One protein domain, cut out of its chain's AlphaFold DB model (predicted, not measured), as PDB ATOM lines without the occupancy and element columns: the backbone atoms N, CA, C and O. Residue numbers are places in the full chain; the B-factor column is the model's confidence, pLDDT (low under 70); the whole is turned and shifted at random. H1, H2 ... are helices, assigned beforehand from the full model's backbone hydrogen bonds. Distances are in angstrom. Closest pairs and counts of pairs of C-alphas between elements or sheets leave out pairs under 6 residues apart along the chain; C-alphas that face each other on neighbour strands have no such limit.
ATOM      1  N   HIS A 396     -50.443 -32.120 -31.876       59.56
ATOM      2  CA  HIS A 396     -49.953 -33.309 -31.162       59.56
ATOM      3  C   HIS A 396     -48.474 -33.658 -31.400       59.56
ATOM      4  O   HIS A 396     -47.984 -34.634 -30.827       59.56
ATOM      5  N   HIS A 397     -47.737 -32.902 -32.222       64.88
ATOM      6  CA  HIS A 397     -46.312 -33.167 -32.447       64.88
ATOM      7  C   HIS A 397     -45.419 -32.214 -31.648       64.88
ATOM      8  O   HIS A 397     -45.633 -31.006 -31.610       64.88
ATOM      9  N   SER A 398     -44.390 -32.771 -31.003       68.00
ATOM     10  CA  SER A 398     -43.337 -31.985 -30.364       68.00
ATOM     11  C   SER A 398     -42.462 -31.307 -31.421       68.00
ATOM     12  O   SER A 398     -42.253 -31.850 -32.505       68.00
ATOM     13  N   LEU A 399     -41.901 -30.141 -31.083       72.88
ATOM     14  CA  LEU A 399     -40.991 -29.380 -31.953       72.88
ATOM     15  C   LEU A 399     -39.835 -30.241 -32.497       72.88
ATOM     16  O   LEU A 399     -39.450 -30.088 -33.648       72.88
ATOM     17  N   LEU A 400     -39.339 -31.186 -31.693       77.12
ATOM     18  CA  LEU A 400     -38.282 -32.120 -32.089       77.12
ATOM     19  C   LEU A 400     -38.690 -32.993 -33.285       77.12
ATOM     20  O   LEU A 400     -37.931 -33.093 -34.240       77.12
ATOM     21  N   LYS A 401     -39.917 -33.529 -33.299       77.06
ATOM     22  CA  LYS A 401     -40.428 -34.344 -34.419       77.06
ATOM     23  C   LYS A 401     -40.579 -33.544 -35.709       77.06
ATOM     24  O   LYS A 401     -40.523 -34.095 -36.798       77.06
ATOM     25  N   ILE A 402     -40.818 -32.240 -35.586       76.50
ATOM     26  CA  ILE A 402     -40.893 -31.329 -36.732       76.50
ATOM     27  C   ILE A 402     -39.481 -31.049 -37.262       76.50
ATOM     28  O   ILE A 402     -39.272 -31.030 -38.470       76.50
ATOM     29  N   MET A 403     -38.498 -30.900 -36.369       80.19
ATOM     30  CA  MET A 403     -37.093 -30.737 -36.751       80.19
ATOM     31  C   MET A 403     -36.537 -31.973 -37.474       80.19
ATOM     32  O   MET A 403     -35.814 -31.805 -38.450       80.19
ATOM     33  N   GLU A 404     -36.926 -33.193 -37.084       82.62
ATOM     34  CA  GLU A 404     -36.551 -34.448 -37.776       82.62
ATOM     35  C   GLU A 404     -36.971 -34.486 -39.252       82.62
ATOM     36  O   GLU A 404     -36.338 -35.164 -40.056       82.62
ATOM     37  N   LEU A 405     -38.016 -33.745 -39.631       78.56
ATOM     38  CA  LEU A 405     -38.452 -33.640 -41.025       78.56
ATOM     39  C   LEU A 405     -37.601 -32.655 -41.836       78.56
ATOM     40  O   LEU A 405     -37.594 -32.726 -43.060       78.56
ATOM     41  N   TYR A 406     -36.903 -31.733 -41.167       82.06
ATOM     42  CA  TYR A 406     -36.128 -30.664 -41.797       82.06
ATOM     43  C   TYR A 406     -34.629 -30.984 -41.891       82.06
ATOM     44  O   TYR A 406     -33.971 -30.582 -42.853       82.06
ATOM     45  N   VAL A 407     -34.078 -31.716 -40.916       88.12
ATOM     46  CA  VAL A 407     -32.650 -32.067 -40.847       88.12
ATOM     47  C   VAL A 407     -32.415 -33.575 -40.879       88.12
ATOM     48  O   VAL A 407     -33.231 -34.341 -40.387       88.12
ATOM     49  N   CYS A 408     -31.261 -34.020 -41.396       87.94
ATOM     50  CA  CYS A 408     -30.893 -35.447 -41.372       87.94
ATOM     51  C   CYS A 408     -30.768 -36.007 -39.946       87.94
ATOM     52  O   CYS A 408     -31.005 -37.187 -39.717       87.94
ATOM     53  N   SER A 409     -30.299 -35.181 -39.008       86.75
ATOM     54  CA  SER A 409     -30.101 -35.546 -37.606       86.75
ATOM     55  C   SER A 409     -30.095 -34.286 -36.747       86.75
ATOM     56  O   SER A 409     -29.416 -33.313 -37.084       86.75
ATOM     57  N   ILE A 410     -30.831 -34.322 -35.635       85.00
ATOM     58  CA  ILE A 410     -30.934 -33.224 -34.657       85.00
ATOM     59  C   ILE A 410     -29.674 -33.130 -33.781       85.00
ATOM     60  O   ILE A 410     -29.361 -32.078 -33.233       85.00
ATOM     61  N   GLU A 411     -28.934 -34.232 -33.649       87.12
ATOM     62  CA  GLU A 411     -27.697 -34.294 -32.861       87.12
ATOM     63  C   GLU A 411     -26.496 -33.739 -33.641       87.12
ATOM     64  O   GLU A 411     -25.473 -33.377 -33.057       87.12
ATOM     65  N   ASN A 412     -26.608 -33.639 -34.970       89.19
ATOM     66  CA  ASN A 412     -25.543 -33.119 -35.813       89.19
ATOM     67  C   ASN A 412     -25.574 -31.585 -35.869       89.19
ATOM     68  O   ASN A 412     -26.481 -30.976 -36.440       89.19
ATOM     69  N   GLN A 413     -24.511 -30.967 -35.354       88.44
ATOM     70  CA  GLN A 413     -24.336 -29.519 -35.344       88.44
ATOM     71  C   GLN A 413     -24.468 -28.896 -36.745       88.44
ATOM     72  O   GLN A 413     -25.254 -27.971 -36.928       88.44
ATOM     73  N   LYS A 414     -23.769 -29.421 -37.759       88.00
ATOM     74  CA  LYS A 414     -23.793 -28.857 -39.124       88.00
ATOM     75  C   LYS A 414     -25.193 -28.879 -39.734       88.00
ATOM     76  O   LYS A 414     -25.566 -27.962 -40.461       88.00
ATOM     77  N   CYS A 415     -25.987 -29.903 -39.422       88.06
ATOM     78  CA  CYS A 415     -27.386 -29.968 -39.836       88.06
ATOM     79  C   CYS A 415     -28.225 -28.872 -39.159       88.06
ATOM     80  O   CYS A 415     -28.946 -28.151 -39.844       88.06
ATOM     81  N   MET A 416     -28.080 -28.697 -37.841       84.88
ATOM     82  CA  MET A 416     -28.832 -27.701 -37.062       84.88
ATOM     83  C   MET A 416     -28.454 -26.245 -37.375       84.88
ATOM     84  O   MET A 416     -29.304 -25.364 -37.273       84.88
ATOM     85  N   PHE A 417     -27.215 -25.989 -37.805       86.25
ATOM     86  CA  PHE A 417     -26.767 -24.679 -38.302       86.25
ATOM     87  C   PHE A 417     -27.079 -24.448 -39.796       86.25
ATOM     88  O   PHE A 417     -26.813 -23.369 -40.319       86.25
ATOM     89  N   GLY A 418     -27.672 -25.428 -40.491       83.62
ATOM     90  CA  GLY A 418     -28.074 -25.300 -41.897       83.62
ATOM     91  C   GLY A 418     -26.943 -25.456 -42.921       83.62
ATOM     92  O   GLY A 418     -27.184 -25.260 -44.112       83.62
ATOM     93  N   GLU A 419     -25.749 -25.855 -42.481       88.88
ATOM     94  CA  GLU A 419     -24.537 -26.040 -43.296       88.88
ATOM     95  C   GLU A 419     -24.495 -27.396 -44.024       88.88
ATOM     96  O   GLU A 419     -23.625 -27.647 -44.856       88.88
ATOM     97  N   CYS A 420     -25.424 -28.303 -43.712       88.75
ATOM     98  CA  CYS A 420     -25.524 -29.601 -44.367       88.75
ATOM     99  C   CYS A 420     -26.296 -29.502 -45.694       88.75
ATOM    100  O   CYS A 420     -27.474 -29.129 -45.721       88.75
ATOM    101  N   SER A 421     -25.653 -29.903 -46.793       87.00
ATOM    102  CA  SER A 421     -26.249 -29.949 -48.137       87.00
ATOM    103  C   SER A 421     -27.198 -31.132 -48.359       87.00
ATOM    104  O   SER A 421     -27.971 -31.114 -49.309       87.00
ATOM    105  N   GLN A 422     -27.164 -32.144 -47.487       87.38
ATOM    106  CA  GLN A 422     -27.957 -33.377 -47.611       87.38
ATOM    107  C   GLN A 422     -29.267 -33.355 -46.805       87.38
ATOM    108  O   GLN A 422     -29.998 -34.342 -46.796       87.38
ATOM    109  N   CYS A 423     -29.568 -32.257 -46.100       87.56
ATOM    110  CA  CYS A 423     -30.779 -32.168 -45.282       87.56
ATOM    111  C   CYS A 423     -32.058 -32.226 -46.136       87.56
ATOM    112  O   CYS A 423     -32.118 -31.560 -47.171       87.56
ATOM    113  N   PRO A 424     -33.101 -32.953 -45.688       82.38
ATOM    114  CA  PRO A 424     -34.339 -33.173 -46.436       82.38
ATOM    115  C   PRO A 424     -35.283 -31.953 -46.398       82.38
ATOM    116  O   PRO A 424     -36.476 -32.079 -46.134       82.38
ATOM    117  N   LYS A 425     -34.762 -30.753 -46.683       78.75
ATOM    118  CA  LYS A 425     -35.493 -29.474 -46.602       78.75
ATOM    119  C   LYS A 425     -36.756 -29.465 -47.477       78.75
ATOM    120  O   LYS A 425     -37.785 -28.937 -47.067       78.75
ATOM    121  N   GLU A 426     -36.695 -30.104 -48.644       72.56
ATOM    122  CA  GLU A 426     -37.834 -30.217 -49.564       72.56
ATOM    123  C   GLU A 426     -38.932 -31.153 -49.037       72.56
ATOM    124  O   GLU A 426     -40.118 -30.900 -49.245       72.56
ATOM    125  N   ASN A 427     -38.575 -32.197 -48.280       70.44
ATOM    126  CA  ASN A 427     -39.567 -33.095 -47.679       70.44
ATOM    127  C   ASN A 427     -40.382 -32.366 -46.610       70.44
ATOM    128  O   ASN A 427     -41.591 -32.551 -46.528       70.44
ATOM    129  N   PHE A 428     -39.731 -31.500 -45.832       75.94
ATOM    130  CA  PHE A 428     -40.411 -30.640 -44.872       75.94
ATOM    131  C   PHE A 428     -41.424 -29.713 -45.544       75.94
ATOM    132  O   PHE A 428     -42.562 -29.621 -45.088       75.94
ATOM    133  N   ARG A 429     -41.031 -29.059 -46.645       72.44
ATOM    134  CA  ARG A 429     -41.920 -28.180 -47.411       72.44
ATOM    135  C   ARG A 429     -43.139 -28.941 -47.937       72.44
ATOM    136  O   ARG A 429     -44.265 -28.532 -47.672       72.44
ATOM    137  N   ASN A 430     -42.910 -30.086 -48.578       72.88
ATOM    138  CA  ASN A 430     -43.973 -30.929 -49.126       72.88
ATOM    139  C   ASN A 430     -44.907 -31.490 -48.045       72.88
ATOM    140  O   ASN A 430     -46.099 -31.646 -48.285       72.88
ATOM    141  N   GLU A 431     -44.395 -31.819 -46.856       71.94
ATOM    142  CA  GLU A 431     -45.227 -32.253 -45.729       71.94
ATOM    143  C   GLU A 431     -46.040 -31.099 -45.138       71.94
ATOM    144  O   GLU A 431     -47.198 -31.302 -44.788       71.94
ATOM    145  N   ILE A 432     -45.480 -29.888 -45.057       70.44
ATOM    146  CA  ILE A 432     -46.194 -28.712 -44.545       70.44
ATOM    147  C   ILE A 432     -47.312 -28.253 -45.488       70.44
ATOM    148  O   ILE A 432     -48.407 -27.948 -45.019       70.44
ATOM    149  N   GLU A 433     -47.064 -28.245 -46.799       69.81
ATOM    150  CA  GLU A 433     -48.040 -27.822 -47.816       69.81
ATOM    151  C   GLU A 433     -49.279 -28.739 -47.881       69.81
ATOM    152  O   GLU A 433     -50.335 -28.324 -48.360       69.81
ATOM    153  N   LYS A 434     -49.192 -29.962 -47.340       69.94
ATOM    154  CA  LYS A 434     -50.329 -30.892 -47.212       69.94
ATOM    155  C   LYS A 434     -51.296 -30.536 -46.077       69.94
ATOM    156  O   LYS A 434     -52.393 -31.090 -46.041       69.94
ATOM    157  N   PHE A 435     -50.922 -29.672 -45.130       66.19
ATOM    158  CA  PHE A 435     -51.807 -29.313 -44.020       66.19
ATOM    159  C   PHE A 435     -52.786 -28.206 -44.432       66.19
ATOM    160  O   PHE A 435     -52.378 -27.100 -44.785       66.19
ATOM    161  N   GLU A 436     -54.088 -28.475 -44.289       56.34
ATOM    162  CA  GLU A 436     -55.190 -27.542 -44.602       56.34
ATOM    163  C   GLU A 436     -55.048 -26.164 -43.922       56.34
ATOM    164  O   GLU A 436     -55.499 -25.156 -44.460       56.34
ATOM    165  N   ALA A 437     -54.362 -26.093 -42.774       56.97
ATOM    166  CA  ALA A 437     -54.094 -24.850 -42.042       56.97
ATOM    167  C   ALA A 437     -53.287 -23.807 -42.846       56.97
ATOM    168  O   ALA A 437     -53.365 -22.622 -42.534       56.97
ATOM    169  N   PHE A 438     -52.534 -24.224 -43.872       55.00
ATOM    170  CA  PHE A 438     -51.820 -23.312 -44.776       55.00
ATOM    171  C   PHE A 438     -52.654 -22.851 -45.974       55.00
ATOM    172  O   PHE A 438     -52.297 -21.861 -46.607       55.00
ATOM    173  N   GLN A 439     -53.758 -23.534 -46.286       53.06
ATOM    174  CA  GLN A 439     -54.584 -23.215 -47.453       53.06
ATOM    175  C   GLN A 439     -55.576 -22.066 -47.183       53.06
ATOM    176  O   GLN A 439     -56.018 -21.429 -48.130       53.06
TER     177      GLN A 439
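What this domain is: This is residues 396 to 439 of the 448 residues of an uncharacterized protein of Araneus ventricosus (UniProt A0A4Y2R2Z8). Two helices, H1 and H3, make a V, the last residue of H1 meeting the first of H3, and beyond this corner the chain makes a loop of residues 407 to 424 that holds the short helix H2. A tail, residues 433 to 439, of which 433 belongs to H3, sticks out at the far end of H3. The printed part has 44 residues with three named helices, H1, H2 and H3 in that order, and no named strand; the class is all helix, though only 21 residues are in named elements, under half. It is only just loose, close to compact, with a radius of gyration of the C-alphas of 11.3 A, and only just flat, spanning 32 by 21 by 11 A.

How they stand to each other: Start at H1, residues 399 to 406, and look from its end to H3, residues 425 to 433: the two touch, and their closest C-alphas, those of Tyr 406 and Lys 425, are 5.0 A apart. Their lines stand at a steep tilt of 63 degrees, opposite ways. H2, residues 413 to 416, is apart from H1 and from H3. In H3 every O i to N i+4 pair is within hydrogen-bond range, in H1 2 of 4 are, and H2 is too short for such a pair.

Where its parts are: Find C-alpha 399 at (-40.991, -29.380, -31.953); from there H1 runs 11.1 A to C-alpha 406. H2 begins at C-alpha 413, (-24.336, -29.519, -35.344), and is 5.1 A long. H3 runs 12.7 A from C-alpha 425 to C-alpha 433 at (-48.040, -27.822, -47.816).

The domain as a whole: The two C-alphas farthest apart, those of Gln 413 and Gln 439, are 33.2 A apart. The printed part has no cut, and both links are short. Look for pLDDT under 70 at residues 396 to 398 and 433 to 439.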